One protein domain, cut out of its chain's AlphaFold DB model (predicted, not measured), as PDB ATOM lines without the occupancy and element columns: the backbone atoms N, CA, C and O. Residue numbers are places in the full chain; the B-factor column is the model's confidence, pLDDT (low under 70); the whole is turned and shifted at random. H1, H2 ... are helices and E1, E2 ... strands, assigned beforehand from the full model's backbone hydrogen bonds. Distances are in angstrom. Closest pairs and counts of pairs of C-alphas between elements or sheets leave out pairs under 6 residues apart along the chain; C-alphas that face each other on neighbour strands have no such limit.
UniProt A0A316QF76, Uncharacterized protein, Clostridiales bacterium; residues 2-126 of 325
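What this domain is: This is residues 2 to 126 of the 325 residues of an uncharacterized protein of Clostridiales bacterium (UniProt A0A316QF76). What shape does the model have? It is a loose dumbbell: at one end is a small sheet of three strands, E2, E1 and E3, with H6 grazing it, and at the other end is a group of short helices, H2, H3, H4 and H5. H1 and residues 99 to 103 bridge the two lobes as separate stretches, and residues 119 to 126 stick out at the sheet's end. What is it built of? The printed part has 125 residues, with six named helices and three named strands in the order E1, E2, H1, H2, H3, H4, H5, E3, H6; the sheet, in the order E2, E1, E3, is mixed, and the class is mostly helix. How compact is it? It is only just loose, close to extended, with a radius of gyration of the C-alphas of 20.3 A and spans of 59 by 33 by 22 A.

How they stand to each other: How is the sheet paired? E1, residues 2 to 5, and E2, residues 16 to 20, form an antiparallel hairpin, with N 4 and O 17 at 2.8 A. E3, residues 104 to 107, is parallel to E1, with N 5 and O 106 at 2.8 A. Which helices are near the sheet? H6, residues 111 to 122, only grazes it with residues 114 to 118, while H1, residues 22 to 32, is not on it and touches no helix. How do the other helices meet? H3, residues 51 to 60, touches H4, residues 67 to 76, at a steep tilt of 51 degrees, opposite ways, the closest C-alphas being those of Ile 58 and Ile 69, 6.4 A apart. H3 also touches H5, residues 90 to 98, at a steep tilt of 65 degrees, opposite ways, the closest C-alphas being those of Ser 53 and Leu 91, 6.0 A apart. H2, residues 40 to 49, is close to H4 but not clearly touching, with the closest C-alphas, those of Lys 44 and Phe 75, 7.0 A apart. Are the helix backbones complete? In H1, H2, H3, H4, H5 and H6 every O i to N i+4 pair is within hydrogen-bond range.

Where its parts are: Where do the elements begin and end? E1 begins at C-alpha 2, (25.788, -15.780, 36.134), and H6 ends at C-alpha 122, (23.581, -27.500, 41.506). How long are the longer ones? From first to last C-alpha, H6 measures 15.9 A, H1 15.4 A, H3 14.5 A, and H2 and H4 14.4 A each.

The domain as a whole: How far does it reach? The two C-alphas farthest apart are those of Gly 63 and Asn 112, at 60.5 A. Is the printed part continuous? It has no cut, and the link from H4 to H5, residues 77 to 89, is long. Where is confidence low? The mean pLDDT of the printed part is 82.1, and it is under 70 at residue 21, residues 62 to 63 and residues 108 to 126.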
ATOM      1  N   ILE A   2      26.507 -16.556  35.122       75.19
ATOM      2  CA  ILE A   2      25.788 -15.780  36.134       75.19
ATOM      3  C   ILE A   2      26.770 -14.856  36.845       75.19
ATOM      4  O   ILE A   2      27.776 -15.303  37.401       75.19
ATOM      5  N   ILE A   3      26.463 -13.564  36.796       79.31
ATOM      6  CA  ILE A   3      27.206 -12.507  37.472       79.31
ATOM      7  C   ILE A   3      26.312 -11.953  38.572       79.31
ATOM      8  O   ILE A   3      25.152 -11.609  38.337       79.31
ATOM      9  N   ARG A   4      26.852 -11.859  39.780       79.88
ATOM     10  CA  ARG A   4      26.199 -11.167  40.878       79.88
ATOM     11  C   ARG A   4      26.699  -9.730  40.929       79.88
ATOM     12  O   ARG A   4      27.904  -9.503  41.006       79.88
ATOM     13  N   ASN A   5      25.767  -8.786  40.934       83.50
ATOM     14  CA  ASN A   5      26.034  -7.392  41.258       83.50
ATOM     15  C   ASN A   5      25.904  -7.223  42.772       83.50
ATOM     16  O   ASN A   5      24.843  -7.489  43.351       83.50
ATOM     17  N   LEU A   6      26.998  -6.825  43.410       76.44
ATOM     18  CA  LEU A   6      27.080  -6.690  44.853       76.44
ATOM     19  C   LEU A   6      26.498  -5.340  45.288       76.44
ATOM     20  O   LEU A   6      26.703  -4.326  44.626       76.44
ATOM     21  N   ALA A   7      25.766  -5.329  46.405       77.81
ATOM     22  CA  ALA A   7      25.284  -4.083  47.002       77.81
ATOM     23  C   ALA A   7      26.445  -3.262  47.594       77.81
ATOM     24  O   ALA A   7      26.498  -2.051  47.409       77.81
ATOM     25  N   ASP A   8      27.404  -3.952  48.216       81.00
ATOM     26  CA  ASP A   8      28.648  -3.395  48.739       81.00
ATOM     27  C   ASP A   8      29.849  -4.092  48.096       81.00
ATOM     28  O   ASP A   8      29.798  -5.281  47.774       81.00
ATOM     29  N   ARG A   9      30.968  -3.375  47.932       81.00
ATOM     30  CA  ARG A   9      32.189  -3.967  47.365       81.00
ATOM     31  C   ARG A   9      32.662  -5.157  48.199       81.00
ATOM     32  O   ARG A   9      32.709  -5.089  49.427       81.00
ATOM     33  N   ASN A  10      33.097  -6.226  47.533       79.50
ATOM     34  CA  ASN A  10      33.679  -7.370  48.233       79.50
ATOM     35  C   ASN A  10      35.048  -7.030  48.854       79.50
ATOM     36  O   ASN A  10      35.634  -5.971  48.619       79.50
ATOM     37  N   LYS A  11      35.621  -7.980  49.606       79.62
ATOM     38  CA  LYS A  11      36.940  -7.839  50.258       79.62
ATOM     39  C   LYS A  11      38.101  -7.539  49.292       79.62
ATOM     40  O   LYS A  11      39.167  -7.142  49.746       79.62
ATOM     41  N   LYS A  12      37.919  -7.749  47.982       79.56
ATOM     42  CA  LYS A  12      38.892  -7.441  46.919       79.56
ATOM     43  C   LYS A  12      38.573  -6.132  46.179       79.56
ATOM     44  O   LYS A  12      39.257  -5.804  45.217       79.56
ATOM     45  N   GLY A  13      37.554  -5.393  46.616       80.31
ATOM     46  CA  GLY A  13      37.151  -4.110  46.046       80.31
ATOM     47  C   GLY A  13      36.302  -4.198  44.775       80.31
ATOM     48  O   GLY A  13      36.066  -3.156  44.167       80.31
ATOM     49  N   ALA A  14      35.843  -5.389  44.374       82.38
ATOM     50  CA  ALA A  14      34.989  -5.559  43.199       82.38
ATOM     51  C   ALA A  14      33.511  -5.311  43.539       82.38
ATOM     52  O   ALA A  14      33.052  -5.653  44.630       82.38
ATOM     53  N   ASP A  15      32.786  -4.724  42.593       82.88
ATOM     54  CA  ASP A  15      31.340  -4.463  42.604       82.88
ATOM     55  C   ASP A  15      30.520  -5.606  41.981       82.88
ATOM     56  O   ASP A  15      29.299  -5.669  42.121       82.88
ATOM     57  N   THR A  16      31.201  -6.539  41.321       80.44
ATOM     58  CA  THR A  16      30.612  -7.709  40.681       80.44
ATOM     59  C   THR A  16      31.440  -8.956  40.963       80.44
ATOM     60  O   THR A  16      32.658  -8.900  41.153       80.44
ATOM     61  N   GLU A  17      30.778 -10.108  40.994       81.62
ATOM     62  CA  GLU A  17      31.442 -11.404  41.103       81.62
ATOM     63  C   GLU A  17      30.803 -12.444  40.181       81.62
ATOM     64  O   GLU A  17      29.585 -12.494  40.005       81.62
ATOM     65  N   VAL A  18      31.639 -13.285  39.565       76.12
ATOM     66  CA  VAL A  18      31.167 -14.431  38.781       76.12
ATOM     67  C   VAL A  18      30.810 -15.540  39.758       76.12
ATOM     68  O   VAL A  18      31.679 -16.058  40.452       76.12
ATOM     69  N   VAL A  19      29.532 -15.897  39.798       73.56
ATOM     70  CA  VAL A  19      28.995 -16.888  40.742       73.56
ATOM     71  C   VAL A  19      28.746 -18.248  40.090       73.56
ATOM     72  O   VAL A  19      28.738 -19.265  40.775       73.56
ATOM     73  N   ASP A  20      28.611 -18.288  38.761       73.25
ATOM     74  CA  ASP A  20      28.574 -19.524  37.977       73.25
ATOM     75  C   ASP A  20      29.135 -19.305  36.566       73.25
ATOM     76  O   ASP A  20      28.913 -18.265  35.942       73.25
ATOM     77  N   GLY A  21      29.849 -20.309  36.052       69.69
ATOM     78  CA  GLY A  21      30.542 -20.264  34.762       69.69
ATOM     79  C   GLY A  21      32.037 -19.937  34.835       69.69
ATOM     80  O   GLY A  21      32.672 -19.843  33.787       69.69
ATOM     81  N   GLN A  22      32.626 -19.826  36.033       78.25
ATOM     82  CA  GLN A  22      34.057 -19.531  36.200       78.25
ATOM     83  C   GLN A  22      34.952 -20.582  35.527       78.25
ATOM     84  O   GLN A  22      35.854 -20.221  34.783       78.25
ATOM     85  N   GLN A  23      34.672 -21.877  35.713       73.94
ATOM     86  CA  GLN A  23      35.444 -22.944  35.065       73.94
ATOM     87  C   GLN A  23      35.370 -22.847  33.533       73.94
ATOM     88  O   GLN A  23      36.384 -22.992  32.859       73.94
ATOM     89  N   ARG A  24      34.187 -22.534  32.984       76.62
ATOM     90  CA  ARG A  24      33.989 -22.347  31.540       76.62
ATOM     91  C   ARG A  24      34.798 -21.161  31.013       76.62
ATOM     92  O   ARG A  24      35.422 -21.293  29.965       76.62
ATOM     93  N   LEU A  25      34.811 -20.036  31.732       82.06
ATOM     94  CA  LEU A  25      35.641 -18.879  31.385       82.06
ATOM     95  C   LEU A  25      37.126 -19.226  31.403       82.06
ATOM     96  O   LEU A  25      37.832 -18.891  30.457       82.06
ATOM     97  N   THR A  26      37.586 -19.919  32.446       83.44
ATOM     98  CA  THR A  26      38.981 -20.347  32.553       83.44
ATOM     99  C   THR A  26      39.367 -21.233  31.375       83.44
ATOM    100  O   THR A  26      40.383 -20.980  30.746       83.44
ATOM    101  N   THR A  27      38.533 -22.204  30.993       83.12
ATOM    102  CA  THR A  27      38.812 -23.070  29.838       83.12
ATOM    103  C   THR A  27      38.825 -22.306  28.508       83.12
ATOM    104  O   THR A  27      39.690 -22.558  27.672       83.12
ATOM    105  N   ILE A  28      37.905 -21.355  28.295       85.75
ATOM    106  CA  ILE A  28      37.904 -20.488  27.097       85.75
ATOM    107  C   ILE A  28      39.187 -19.647  27.050       85.75
ATOM    108  O   ILE A  28      39.849 -19.562  26.015       85.75
ATOM    109  N   TYR A  29      39.566 -19.063  28.185       86.75
ATOM    110  CA  TYR A  29      40.789 -18.287  28.319       86.75
ATOM    111  C   TYR A  29      42.035 -19.144  28.046       86.75
ATOM    112  O   TYR A  29      42.859 -18.790  27.211       86.75
ATOM    113  N   GLU A  30      42.146 -20.321  28.659       87.50
ATOM    114  CA  GLU A  30      43.258 -21.246  28.421       87.50
ATOM    115  C   GLU A  30      43.330 -21.700  26.959       87.50
ATOM    116  O   GLU A  30      44.423 -21.811  26.409       87.50
ATOM    117  N   PHE A  31      42.195 -21.912  26.288       91.56
ATOM    118  CA  PHE A  31      42.177 -22.256  24.866       91.56
ATOM    119  C   PHE A  31      42.690 -21.120  23.980       91.56
ATOM    120  O   PHE A  31      43.550 -21.358  23.131       91.56
ATOM    121  N   THR A  32      42.228 -19.888  24.211       88.62
ATOM    122  CA  THR A  32      42.678 -18.703  23.453       88.62
ATOM    123  C   THR A  32      44.155 -18.381  23.678       88.62
ATOM    124  O   THR A  32      44.850 -18.019  22.733       88.62
ATOM    125  N   GLN A  33      44.670 -18.585  24.894       89.19
ATOM    126  CA  GLN A  33      46.090 -18.406  25.223       89.19
ATOM    127  C   GLN A  33      46.980 -19.595  24.805       89.19
ATOM    128  O   GLN A  33      48.187 -19.573  25.035       89.19
ATOM    129  N   GLY A  34      46.412 -20.645  24.200       85.00
ATOM    130  CA  GLY A  34      47.157 -21.821  23.734       85.00
ATOM    131  C   GLY A  34      47.529 -22.834  24.825       85.00
ATOM    132  O   GLY A  34      48.262 -23.781  24.549       85.00
ATOM    133  N   GLY A  35      47.011 -22.673  26.044       84.50
ATOM    134  CA  GLY A  35      47.166 -23.612  27.159       84.50
ATOM    135  C   GLY A  35      46.232 -24.828  27.102       84.50
ATOM    136  O   GLY A  35      46.444 -25.788  27.837       84.50
ATOM    137  N   PHE A  36      45.224 -24.821  26.222       89.88
ATOM    138  CA  PHE A  36      44.271 -25.924  26.054       89.88
ATOM    139  C   PHE A  36      44.224 -26.432  24.607       89.88
ATOM    140  O   PHE A  36      44.294 -25.658  23.652       89.88
ATOM    141  N   SER A  37      44.070 -27.750  24.438       91.19
ATOM    142  CA  SER A  37      43.924 -28.395  23.128       91.19
ATOM    143  C   SER A  37      42.816 -29.444  23.151       91.19
ATOM    144  O   SER A  37      42.641 -30.152  24.144       91.19
ATOM    145  N   ILE A  38      42.063 -29.541  22.059       91.00
ATOM    146  CA  ILE A  38      40.945 -30.475  21.922       91.00
ATOM    147  C   ILE A  38      41.472 -31.816  21.410       91.00
ATOM    148  O   ILE A  38      42.304 -31.874  20.506       91.00
ATOM    149  N   ASN A  39      40.969 -32.920  21.967       92.00
ATOM    150  CA  ASN A  39      41.404 -34.260  21.575       92.00
ATOM    151  C   ASN A  39      41.132 -34.574  20.085       92.00
ATOM    152  O   ASN A  39      40.346 -33.902  19.416       92.00
ATOM    153  N   ASP A  40      41.785 -35.616  19.568       89.56
ATOM    154  CA  ASP A  40      41.769 -35.958  18.137       89.56
ATOM    155  C   ASP A  40      40.374 -36.257  17.579       89.56
ATOM    156  O   ASP A  40      40.028 -35.789  16.495       89.56
ATOM    157  N   GLU A  41      39.547 -36.993  18.319       91.69
ATOM    158  CA  GLU A  41      38.220 -37.392  17.852       91.69
ATOM    159  C   GLU A  41      37.277 -36.189  17.712       91.69
ATOM    160  O   GLU A  41      36.637 -36.006  16.671       91.69
ATOM    161  N   LEU A  42      37.229 -35.332  18.738       90.50
ATOM    162  CA  LEU A  42      36.426 -34.110  18.721       90.50
ATOM    163  C   LEU A  42      36.960 -33.111  17.697       90.50
ATOM    164  O   LEU A  42      36.175 -32.527  16.955       90.50
ATOM    165  N   SER A  43      38.284 -32.972  17.597       93.00
ATOM    166  CA  SER A  43      38.925 -32.123  16.589       93.00
ATOM    167  C   SER A  43      38.503 -32.532  15.180       93.00
ATOM    168  O   SER A  43      38.079 -31.693  14.394       93.00
ATOM    169  N   LYS A  44      38.538 -33.833  14.865       92.38
ATOM    170  CA  LYS A  44      38.095 -34.353  13.563       92.38
ATOM    171  C   LYS A  44      36.622 -34.071  13.278       92.38
ATOM    172  O   LYS A  44      36.280 -33.850  12.121       92.38
ATOM    173  N   ARG A  45      35.759 -34.098  14.298       92.94
ATOM    174  CA  ARG A  45      34.329 -33.787  14.155       92.94
ATOM    175  C   ARG A  45      34.116 -32.305  13.851       92.94
ATOM    176  O   ARG A  45      33.569 -31.987  12.806       92.94
ATOM    177  N   ILE A  46      34.653 -31.423  14.695       91.75
ATOM    178  CA  ILE A  46      34.537 -29.964  14.548       91.75
ATOM    179  C   ILE A  46      35.029 -29.512  13.169       91.75
ATOM    180  O   ILE A  46      34.379 -28.717  12.499       91.75
ATOM    181  N   VAL A  47      36.162 -30.046  12.716       92.62
ATOM    182  CA  VAL A  47      36.782 -29.652  11.443       92.62
ATOM    183  C   VAL A  47      36.012 -30.187  10.244       92.62
ATOM    184  O   VAL A  47      35.964 -29.527   9.211       92.62
ATOM    185  N   ARG A  48      35.396 -31.367  10.369       93.25
ATOM    186  CA  ARG A  48      34.512 -31.910   9.335       93.25
ATOM    187  C   ARG A  48      33.278 -31.033   9.157       93.25
ATOM    188  O   ARG A  48      32.928 -30.742   8.024       93.25
ATOM    189  N   ASP A  49      32.680 -30.596  10.260       94.25
ATOM    190  CA  ASP A  49      31.463 -29.780  10.249       94.25
ATOM    191  C   ASP A  49      31.729 -28.334   9.782       94.25
ATOM    192  O   ASP A  49      30.798 -27.615   9.446       94.25
ATOM    193  N   ASN A  50      33.001 -27.914   9.737       93.31
ATOM    194  CA  ASN A  50      33.429 -26.566   9.354       93.31
ATOM    195  C   ASN A  50      34.445 -26.570   8.195       93.31
ATOM    196  O   ASN A  50      35.259 -25.647   8.085       93.31
ATOM    197  N   SER A  51      34.436 -27.601   7.338       93.06
ATOM    198  CA  SER A  51      35.401 -27.773   6.235       93.06
ATOM    199  C   SER A  51      35.499 -26.552   5.326       93.06
ATOM    200  O   SER A  51      36.598 -26.141   4.952       93.06
ATOM    201  N   ASP A  52      34.355 -25.942   5.037       94.06
ATOM    202  CA  ASP A  52      34.215 -24.836   4.093       94.06
ATOM    203  C   ASP A  52      34.994 -23.603   4.570       94.06
ATOM    204  O   ASP A  52      35.591 -22.886   3.770       94.06
ATOM    205  N   SER A  53      35.089 -23.409   5.890       93.19
ATOM    206  CA  SER A  53      35.876 -22.323   6.486       93.19
ATOM    207  C   SER A  53      37.385 -22.484   6.258       93.19
ATOM    208  O   SER A  53      38.100 -21.509   6.036       93.19
ATOM    209  N   TYR A  54      37.885 -23.722   6.268       93.94
ATOM    210  CA  TYR A  54      39.289 -24.018   5.988       93.94
ATOM    211  C   TYR A  54      39.589 -23.953   4.490       93.94
ATOM    212  O   TYR A  54      40.681 -23.549   4.090       93.94
ATOM    213  N   GLU A  55      38.630 -24.339   3.650       92.75
ATOM    214  CA  GLU A  55      38.740 -24.220   2.195       92.75
ATOM    215  C   GLU A  55      38.742 -22.750   1.758       92.75
ATOM    216  O   GLU A  55      39.549 -22.368   0.908       92.75
ATOM    217  N   PHE A  56      37.953 -21.904   2.427       91.25
ATOM    218  CA  PHE A  56      38.016 -20.450   2.292       91.25
ATOM    219  C   PHE A  56      39.410 -19.898   2.628       91.25
ATOM    220  O   PHE A  56      39.958 -19.107   1.857       91.25
ATOM    221  N   ASP A  57      40.025 -20.340   3.729       90.69
ATOM    222  CA  ASP A  57      41.385 -19.924   4.095       90.69
ATOM    223  C   ASP A  57      42.419 -20.322   3.037       90.69
ATOM    224  O   ASP A  57      43.304 -19.526   2.718       90.69
ATOM    225  N   ILE A  58      42.305 -21.528   2.472       90.50
ATOM    226  CA  ILE A  58      43.191 -22.012   1.404       90.50
ATOM    227  C   ILE A  58      43.042 -21.159   0.141       90.50
ATOM    228  O   ILE A  58      44.052 -20.779  -0.453       90.50
ATOM    229  N   ALA A  59      41.805 -20.855  -0.261       88.94
ATOM    230  CA  ALA A  59      41.521 -20.073  -1.459       88.94
ATOM    231  C   ALA A  59      42.022 -18.622  -1.339       88.94
ATOM    232  O   ALA A  59      42.618 -18.095  -2.277       88.94
ATOM    233  N   ASN A  60      41.838 -17.994  -0.172       85.19
ATOM    234  CA  ASN A  60      42.171 -16.582   0.048       85.19
ATOM    235  C   ASN A  60      43.622 -16.331   0.488       85.19
ATOM    236  O   ASN A  60      44.087 -15.195   0.440       85.19
ATOM    237  N   ASN A  61      44.363 -17.368   0.885       81.38
ATOM    238  CA  ASN A  61      45.778 -17.270   1.262       81.38
ATOM    239  C   ASN A  61      46.688 -18.033   0.290       81.38
ATOM    240  O   ASN A  61      47.660 -18.667   0.712       81.38
ATOM    241  N   ALA A  62      46.380 -17.984  -1.011       64.81
ATOM    242  CA  ALA A  62      47.127 -18.679  -2.055       64.81
ATOM    243  C   ALA A  62      48.646 -18.412  -1.942       64.81
ATOM    244  O   ALA A  62      49.130 -17.309  -2.188       64.81
ATOM    245  N   GLY A  63      49.397 -19.438  -1.523       66.81
ATOM    246  CA  GLY A  63      50.857 -19.406  -1.364       66.81
ATOM    247  C   GLY A  63      51.386 -19.258   0.073       66.81
ATOM    248  O   GLY A  63      52.580 -19.467   0.283       66.81
ATOM    249  N   LYS A  64      50.545 -18.968   1.077       78.50
ATOM    250  CA  LYS A  64      50.954 -18.908   2.494       78.50
ATOM    251  C   LYS A  64      50.468 -20.131   3.262       78.50
ATOM    252  O   LYS A  64      49.277 -20.404   3.344       78.50
ATOM    253  N   GLU A  65      51.399 -20.859   3.871       82.75
ATOM    254  CA  GLU A  65      51.073 -22.061   4.638       82.75
ATOM    255  C   GLU A  65      50.859 -21.743   6.127       82.75
ATOM    256  O   GLU A  65      51.756 -21.916   6.958       82.75
ATOM    257  N   THR A  66      49.661 -21.252   6.457       88.31
ATOM    258  CA  THR A  66      49.247 -20.951   7.839       88.31
ATOM    259  C   THR A  66      49.082 -22.227   8.675       88.31
ATOM    260  O   THR A  66      48.941 -23.331   8.139       88.31
ATOM    261  N   GLU A  67      49.081 -22.099  10.007       90.12
ATOM    262  CA  GLU A  67      48.867 -23.241  10.910       90.12
ATOM    263  C   GLU A  67      47.529 -23.947  10.660       90.12
ATOM    264  O   GLU A  67      47.495 -25.179  10.621       90.12
ATOM    265  N   ALA A  68      46.461 -23.188  10.394       91.56
ATOM    266  CA  ALA A  68      45.142 -23.711  10.037       91.56
ATOM    267  C   ALA A  68      45.175 -24.543   8.742       91.56
ATOM    268  O   ALA A  68      44.642 -25.653   8.694       91.56
ATOM    269  N   ILE A  69      45.884 -24.068   7.710       92.38
ATOM    270  CA  ILE A  69      46.032 -24.784   6.433       92.38
ATOM    271  C   ILE A  69      46.847 -26.073   6.617       92.38
ATOM    272  O   ILE A  69      46.459 -27.132   6.114       92.38
ATOM    273  N   LYS A  70      47.962 -26.025   7.364       92.56
ATOM    274  CA  LYS A  70      48.771 -27.221   7.682       92.56
ATOM    275  C   LYS A  70      47.946 -28.254   8.438       92.56
ATOM    276  O   LYS A  70      48.007 -29.445   8.131       92.56
ATOM    277  N   PHE A  71      47.175 -27.793   9.414       93.94
ATOM    278  CA  PHE A  71      46.289 -28.617  10.214       93.94
ATOM    279  C   PHE A  71      45.205 -29.291   9.350       93.94
ATOM    280  O   PHE A  71      45.072 -30.516   9.395       93.94
ATOM    281  N   TYR A  72      44.513 -28.545   8.482       94.88
ATOM    282  CA  TYR A  72      43.465 -29.100   7.616       94.88
ATOM    283  C   TYR A  72      44.008 -30.117   6.600       94.88
ATOM    284  O   TYR A  72      43.410 -31.172   6.375       94.88
ATOM    285  N   LYS A  73      45.207 -29.879   6.047       93.19
ATOM    286  CA  LYS A  73      45.892 -30.864   5.190       93.19
ATOM    287  C   LYS A  73      46.200 -32.167   5.935       93.19
ATOM    288  O   LYS A  73      46.047 -33.242   5.356       93.19
ATOM    289  N   LYS A  74      46.633 -32.100   7.203       93.69
ATOM    290  CA  LYS A  74      46.848 -33.298   8.043       93.69
ATOM    291  C   LYS A  74      45.537 -34.047   8.282       93.69
ATOM    292  O   LYS A  74      45.507 -35.268   8.133       93.69
ATOM    293  N   PHE A  75      44.460 -33.314   8.565       94.44
ATOM    294  CA  PHE A  75      43.117 -33.872   8.715       94.44
ATOM    295  C   PHE A  75      42.654 -34.623   7.454       94.44
ATOM    296  O   PHE A  75      42.286 -35.793   7.550       94.44
ATOM    297  N   LYS A  76      42.759 -34.021   6.258       93.38
ATOM    298  CA  LYS A  76      42.381 -34.669   4.981       93.38
ATOM    299  C   LYS A  76      43.211 -35.917   4.661       93.38
ATOM    300  O   LYS A  76      42.717 -36.825   4.003       93.38
ATOM    301  N   LYS A  77      44.454 -35.991   5.150       94.75
ATOM    302  CA  LYS A  77      45.323 -37.179   5.045       94.75
ATOM    303  C   LYS A  77      45.001 -38.271   6.077       94.75
ATOM    304  O   LYS A  77      45.720 -39.264   6.138       94.75
ATOM    305  N   GLY A  78      43.980 -38.084   6.915       89.25
ATOM    306  CA  GLY A  78      43.594 -39.036   7.961       89.25
ATOM    307  C   GLY A  78      44.562 -39.093   9.147       89.25
ATOM    308  O   GLY A  78      44.504 -40.029   9.943       89.25
ATOM    309  N   GLN A  79      45.463 -38.116   9.282       92.25
ATOM    310  CA  GLN A  79      46.445 -38.095  10.365       92.25
ATOM    311  C   GLN A  79      45.806 -37.683  11.697       92.25
ATOM    312  O   GLN A  79      44.723 -37.093  11.738       92.25
ATOM    313  N   LYS A  80      46.502 -37.986  12.799       91.38
ATOM    314  CA  LYS A  80      46.132 -37.490  14.128       91.38
ATOM    315  C   LYS A  80      46.283 -35.969  14.168       91.38
ATOM    316  O   LYS A  80      47.325 -35.436  13.778       91.38
ATOM    317  N   VAL A  81      45.260 -35.284  14.651       92.38
ATOM    318  CA  VAL A  81      45.183 -33.827  14.747       92.38
ATOM    319  C   VAL A  81      44.729 -33.415  16.146       92.38
ATOM    320  O   VAL A  81      44.076 -34.178  16.844       92.38
ATOM    321  N   SER A  82      45.114 -32.220  16.589       92.44
ATOM    322  CA  SER A  82      44.647 -31.623  17.844       92.44
ATOM    323  C   SER A  82      44.312 -30.167  17.568       92.44
ATOM    324  O   SER A  82      45.156 -29.436  17.038       92.44
ATOM    325  N   LEU A  83      43.063 -29.779  17.816       93.12
ATOM    326  CA  LEU A  83      42.598 -28.425  17.563       93.12
ATOM    327  C   LEU A  83      43.046 -27.525  18.716       93.12
ATOM    328  O   LEU A  83      42.778 -27.804  19.886       93.12
ATOM    329  N   THR A  84      43.719 -26.439  18.373       93.94
ATOM    330  CA  THR A  84      44.077 -25.343  19.271       93.94
ATOM    331  C   THR A  84      43.510 -24.066  18.677       93.94
ATOM    332  O   THR A  84      43.151 -24.030  17.498       93.94
ATOM    333  N   TYR A  85      43.452 -22.992  19.459       94.00
ATOM    334  CA  TYR A  85      42.999 -21.712  18.925       94.00
ATOM    335  C   TYR A  85      43.833 -21.278  17.703       94.00
ATOM    336  O   TYR A  85      43.278 -20.845  16.698       94.00
ATOM    337  N   GLY A  86      45.153 -21.510  17.714       91.81
ATOM    338  CA  GLY A  86      46.044 -21.227  16.578       91.81
ATOM    339  C   GLY A  86      45.658 -21.944  15.276       91.81
ATOM    340  O   GLY A  86      45.748 -21.339  14.204       91.81
ATOM    341  N   THR A  87      45.140 -23.175  15.367       93.94
ATOM    342  CA  THR A  87      44.775 -24.015  14.213       93.94
ATOM    343  C   THR A  87      43.332 -23.847  13.730       93.94
ATOM    344  O   THR A  87      42.947 -24.488  12.748       93.94
ATOM    345  N   LEU A  88      42.535 -22.976  14.358       94.56
ATOM    346  CA  LEU A  88      41.237 -22.554  13.825       94.56
ATOM    347  C   LEU A  88      41.407 -21.759  12.521       94.56
ATOM    348  O   LEU A  88      42.364 -20.987  12.382       94.56
ATOM    349  N   SER A  89      40.465 -21.936  11.590       94.44
ATOM    350  CA  SER A  89      40.376 -21.108  10.382       94.44
ATOM    351  C   SER A  89      40.059 -19.650  10.732       94.44
ATOM    352  O   SER A  89      39.599 -19.350  11.838       94.44
ATOM    353  N   SER A  90      40.304 -18.727   9.802       91.38
ATOM    354  CA  SER A  90      40.061 -17.299  10.039       91.38
ATOM    355  C   SER A  90      38.598 -16.995  10.379       91.38
ATOM    356  O   SER A  90      38.338 -16.252  11.324       91.38
ATOM    357  N   LEU A  91      37.651 -17.627   9.679       91.12
ATOM    358  CA  LEU A  91      36.218 -17.466   9.934       91.12
ATOM    359  C   LEU A  91      35.818 -18.048  11.293       91.12
ATOM    360  O   LEU A  91      35.134 -17.383  12.058       91.12
ATOM    361  N   MET A  92      36.326 -19.231  11.653       92.44
ATOM    362  CA  MET A  92      36.042 -19.818  12.967       92.44
ATOM    363  C   MET A  92      36.613 -18.983  14.117       92.44
ATOM    364  O   MET A  92      36.004 -18.927  15.180       92.44
ATOM    365  N   LYS A  93      37.772 -18.337  13.929       92.06
ATOM    366  CA  LYS A  93      38.314 -17.386  14.915       92.06
ATOM    367  C   LYS A  93      37.422 -16.163  15.046       92.06
ATOM    368  O   LYS A  93      37.090 -15.793  16.161       92.06
ATOM    369  N   ALA A  94      36.990 -15.586  13.924       89.06
ATOM    370  CA  ALA A  94      36.080 -14.446  13.935       89.06
ATOM    371  C   ALA A  94      34.756 -14.779  14.645       89.06
ATOM    372  O   ALA A  94      34.296 -14.001  15.480       89.06
ATOM    373  N   ASP A  95      34.184 -15.955  14.382       87.12
ATOM    374  CA  ASP A  95      32.976 -16.433  15.060       87.12
ATOM    375  C   ASP A  95      33.220 -16.681  16.553       87.12
ATOM    376  O   ASP A  95      32.392 -16.322  17.386       87.12
ATOM    377  N   PHE A  96      34.370 -17.259  16.913       88.19
ATOM    378  CA  PHE A  96      34.741 -17.507  18.305       88.19
ATOM    379  C   PHE A  96      34.921 -16.201  19.091       88.19
ATOM    380  O   PHE A  96      34.399 -16.073  20.197       88.19
ATOM    381  N   ASP A  97      35.624 -15.225  18.514       86.19
ATOM    382  CA  ASP A  97      35.944 -13.947  19.156       86.19
ATOM    383  C   ASP A  97      34.721 -13.022  19.247       86.19
ATOM    384  O   ASP A  97      34.607 -12.227  20.180       86.19
ATOM    385  N   SER A  98      33.790 -13.130  18.292       84.69
ATOM    386  CA  SER A  98      32.534 -12.368  18.280       84.69
ATOM    387  C   SER A  98      31.390 -13.052  19.035       84.69
ATOM    388  O   SER A  98      30.302 -12.481  19.155       84.69
ATOM    389  N   TYR A  99      31.611 -14.260  19.567       81.06
ATOM    390  CA  TYR A  99      30.569 -15.015  20.247       81.06
ATOM    391  C   TYR A  99      30.129 -14.317  21.540       81.06
ATOM    392  O   TYR A  99      30.823 -14.317  22.562       81.06
ATOM    393  N   ASN A 100      28.912 -13.776  21.527       75.69
ATOM    394  CA  ASN A 100      28.308 -13.173  22.708       75.69
ATOM    395  C   ASN A 100      27.984 -14.249  23.751       75.69
ATOM    396  O   ASN A 100      27.077 -15.069  23.582       75.69
ATOM    397  N   MET A 101      28.693 -14.228  24.878       72.50
ATOM    398  CA  MET A 101      28.329 -15.060  26.021       72.50
ATOM    399  C   MET A 101      27.047 -14.528  26.664       72.50
ATOM    400  O   MET A 101      26.986 -13.377  27.080       72.50
ATOM    401  N   ALA A 102      26.033 -15.384  26.803       71.75
ATOM    402  CA  ALA A 102      24.820 -15.034  27.534       71.75
ATOM    403  C   ALA A 102      25.146 -14.772  29.016       71.75
ATOM    404  O   ALA A 102      25.601 -15.676  29.736       71.75
ATOM    405  N   LEU A 103      24.912 -13.537  29.458       72.94
ATOM    406  CA  LEU A 103      25.093 -13.088  30.837       72.94
ATOM    407  C   LEU A 103      23.731 -12.931  31.505       72.94
ATOM    408  O   LEU A 103      22.849 -12.251  30.987       72.94
ATOM    409  N   THR A 104      23.583 -13.538  32.675       74.88
ATOM    410  CA  THR A 104      22.452 -13.313  33.570       74.88
ATOM    411  C   THR A 104      22.977 -12.590  34.795       74.88
ATOM    412  O   THR A 104      23.919 -13.059  35.435       74.88
ATOM    413  N   TYR A 105      22.370 -11.453  35.116       75.75
ATOM    414  CA  TYR A 105      22.745 -10.656  36.275       75.75
ATOM    415  C   TYR A 105      21.771 -10.900  37.421       75.75
ATOM    416  O   TYR A 105      20.557 -10.848  37.228       75.75
ATOM    417  N   ILE A 106      22.304 -11.128  38.617       74.50
ATOM    418  CA  ILE A 106      21.536 -11.195  39.862       74.50
ATOM    419  C   ILE A 106      21.981 -10.017  40.726       74.50
ATOM    420  O   ILE A 106      23.162  -9.904  41.041       74.50
ATOM    421  N   SER A 107      21.061  -9.127  41.093       78.19
ATOM    422  CA  SER A 107      21.399  -7.890  41.815       78.19
ATOM    423  C   SER A 107      20.840  -7.900  43.234       78.19
ATOM    424  O   SER A 107      19.726  -8.365  43.442       78.19
ATOM    425  N   HIS A 108      21.594  -7.347  44.190       60.81
ATOM    426  CA  HIS A 108      21.112  -6.979  45.535       60.81
ATOM    427  C   HIS A 108      20.502  -8.110  46.386       60.81
ATOM    428  O   HIS A 108      19.624  -7.863  47.209       60.81
ATOM    429  N   HIS A 109      20.972  -9.345  46.220       65.19
ATOM    430  CA  HIS A 109      20.578 -10.464  47.078       65.19
ATOM    431  C   HIS A 109      21.685 -10.814  48.071       65.19
ATOM    432  O   HIS A 109      22.860 -10.807  47.700       65.19
ATOM    433  N   ASP A 110      21.308 -11.147  49.307       67.31
ATOM    434  CA  ASP A 110      22.224 -11.574  50.369       67.31
ATOM    435  C   ASP A 110      22.913 -12.909  50.039       67.31
ATOM    436  O   ASP A 110      22.372 -13.744  49.308       67.31
ATOM    437  N   ASP A 111      24.092 -13.141  50.629       66.44
ATOM    438  CA  ASP A 111      24.914 -14.343  50.401       66.44
ATOM    439  C   ASP A 111      24.128 -15.647  50.617       66.44
ATOM    440  O   ASP A 111      24.302 -16.612  49.875       66.44
ATOM    441  N   ASN A 112      23.212 -15.661  51.591       67.38
ATOM    442  CA  ASN A 112      22.367 -16.818  51.890       67.38
ATOM    443  C   ASN A 112      21.389 -17.144  50.753       67.38
ATOM    444  O   ASN A 112      21.205 -18.313  50.423       67.38
ATOM    445  N   VAL A 113      20.795 -16.123  50.128       66.00
ATOM    446  CA  VAL A 113      19.829 -16.288  49.028       66.00
ATOM    447  C   VAL A 113      20.539 -16.782  47.772       66.00
ATOM    448  O   VAL A 113      20.054 -17.679  47.084       66.00
ATOM    449  N   ILE A 114      21.730 -16.242  47.501       68.62
ATOM    450  CA  ILE A 114      22.589 -16.685  46.399       68.62
ATOM    451  C   ILE A 114      23.020 -18.141  46.618       68.62
ATOM    452  O   ILE A 114      22.903 -18.963  45.709       68.62
ATOM    453  N   ALA A 115      23.464 -18.492  47.827       64.12
ATOM    454  CA  ALA A 115      23.862 -19.856  48.163       64.12
ATOM    455  C   ALA A 115      22.695 -20.854  48.072       64.12
ATOM    456  O   ALA A 115      22.900 -21.988  47.640       64.12
ATOM    457  N   GLU A 116      21.475 -20.456  48.442       62.81
ATOM    458  CA  GLU A 116      20.271 -21.283  48.301       62.81
ATOM    459  C   GLU A 116      19.877 -21.469  46.830       62.81
ATOM    460  O   GLU A 116      19.635 -22.598  46.405       62.81
ATOM    461  N   TYR A 117      19.915 -20.400  46.028       66.62
ATOM    462  CA  TYR A 117      19.711 -20.465  44.579       66.62
ATOM    463  C   TYR A 117      20.709 -21.420  43.907       66.62
ATOM    464  O   TYR A 117      20.318 -22.277  43.116       66.62
ATOM    465  N   PHE A 118      21.995 -21.340  44.258       64.31
ATOM    466  CA  PHE A 118      23.002 -22.234  43.686       64.31
ATOM    467  C   PHE A 118      22.921 -23.655  44.221       64.31
ATOM    468  O   PHE A 118      23.083 -24.578  43.431       64.31
ATOM    469  N   ARG A 119      22.590 -23.868  45.501       58.47
ATOM    470  CA  ARG A 119      22.255 -25.211  46.004       58.47
ATOM    471  C   ARG A 119      21.102 -25.811  45.214       58.47
ATOM    472  O   ARG A 119      21.185 -26.963  44.814       58.47
ATOM    473  N   PHE A 120      20.069 -25.030  44.936       55.44
ATOM    474  CA  PHE A 120      18.912 -25.469  44.171       55.44
ATOM    475  C   PHE A 120      19.276 -25.851  42.721       55.44
ATOM    476  O   PHE A 120      18.905 -26.926  42.249       55.44
ATOM    477  N   VAL A 121      20.074 -25.023  42.037       59.22
ATOM    478  CA  VAL A 121      20.528 -25.269  40.654       59.22
ATOM    479  C   VAL A 121      21.553 -26.413  40.565       59.22
ATOM    480  O   VAL A 121      21.486 -27.223  39.641       59.22
ATOM    481  N   GLN A 122      22.491 -26.511  41.514       52.16
ATOM    482  CA  GLN A 122      23.581 -27.500  41.506       52.16
ATOM    483  C   GLN A 122      23.159 -28.874  42.032       52.16
ATOM    484  O   GLN A 122      23.658 -29.884  41.540       52.16
ATOM    485  N   ASN A 123      22.234 -28.945  42.994       48.97
ATOM    486  CA  ASN A 123      21.832 -30.220  43.596       48.97
ATOM    487  C   ASN A 123      20.859 -31.031  42.729       48.97
ATOM    488  O   ASN A 123      20.472 -32.121  43.145       48.97
ATOM    489  N   GLN A 124      20.430 -30.520  41.565       48.88
ATOM    490  CA  GLN A 124      19.284 -31.069  40.828       48.88
ATOM    491  C   GLN A 124      18.126 -31.422  41.777       48.88
ATOM    492  O   GLN A 124      17.489 -32.468  41.612       48.88
ATOM    493  N   GLU A 125      17.872 -30.605  42.812       44.62
ATOM    494  CA  GLU A 125      16.706 -30.841  43.652       44.62
ATOM    495  C   GLU A 125      15.500 -30.705  42.733       44.62
ATOM    496  O   GLU A 125      15.173 -29.617  42.259       44.62
ATOM    497  N   ARG A 126      14.901 -31.854  42.392       53.97
ATOM    498  CA  ARG A 126      13.711 -31.890  41.554       53.97
ATOM    499  C   ARG A 126      12.717 -30.945  42.206       53.97
ATOM    500  O   ARG A 126      12.367 -31.151  43.370       53.97
TER     501      ARG A 126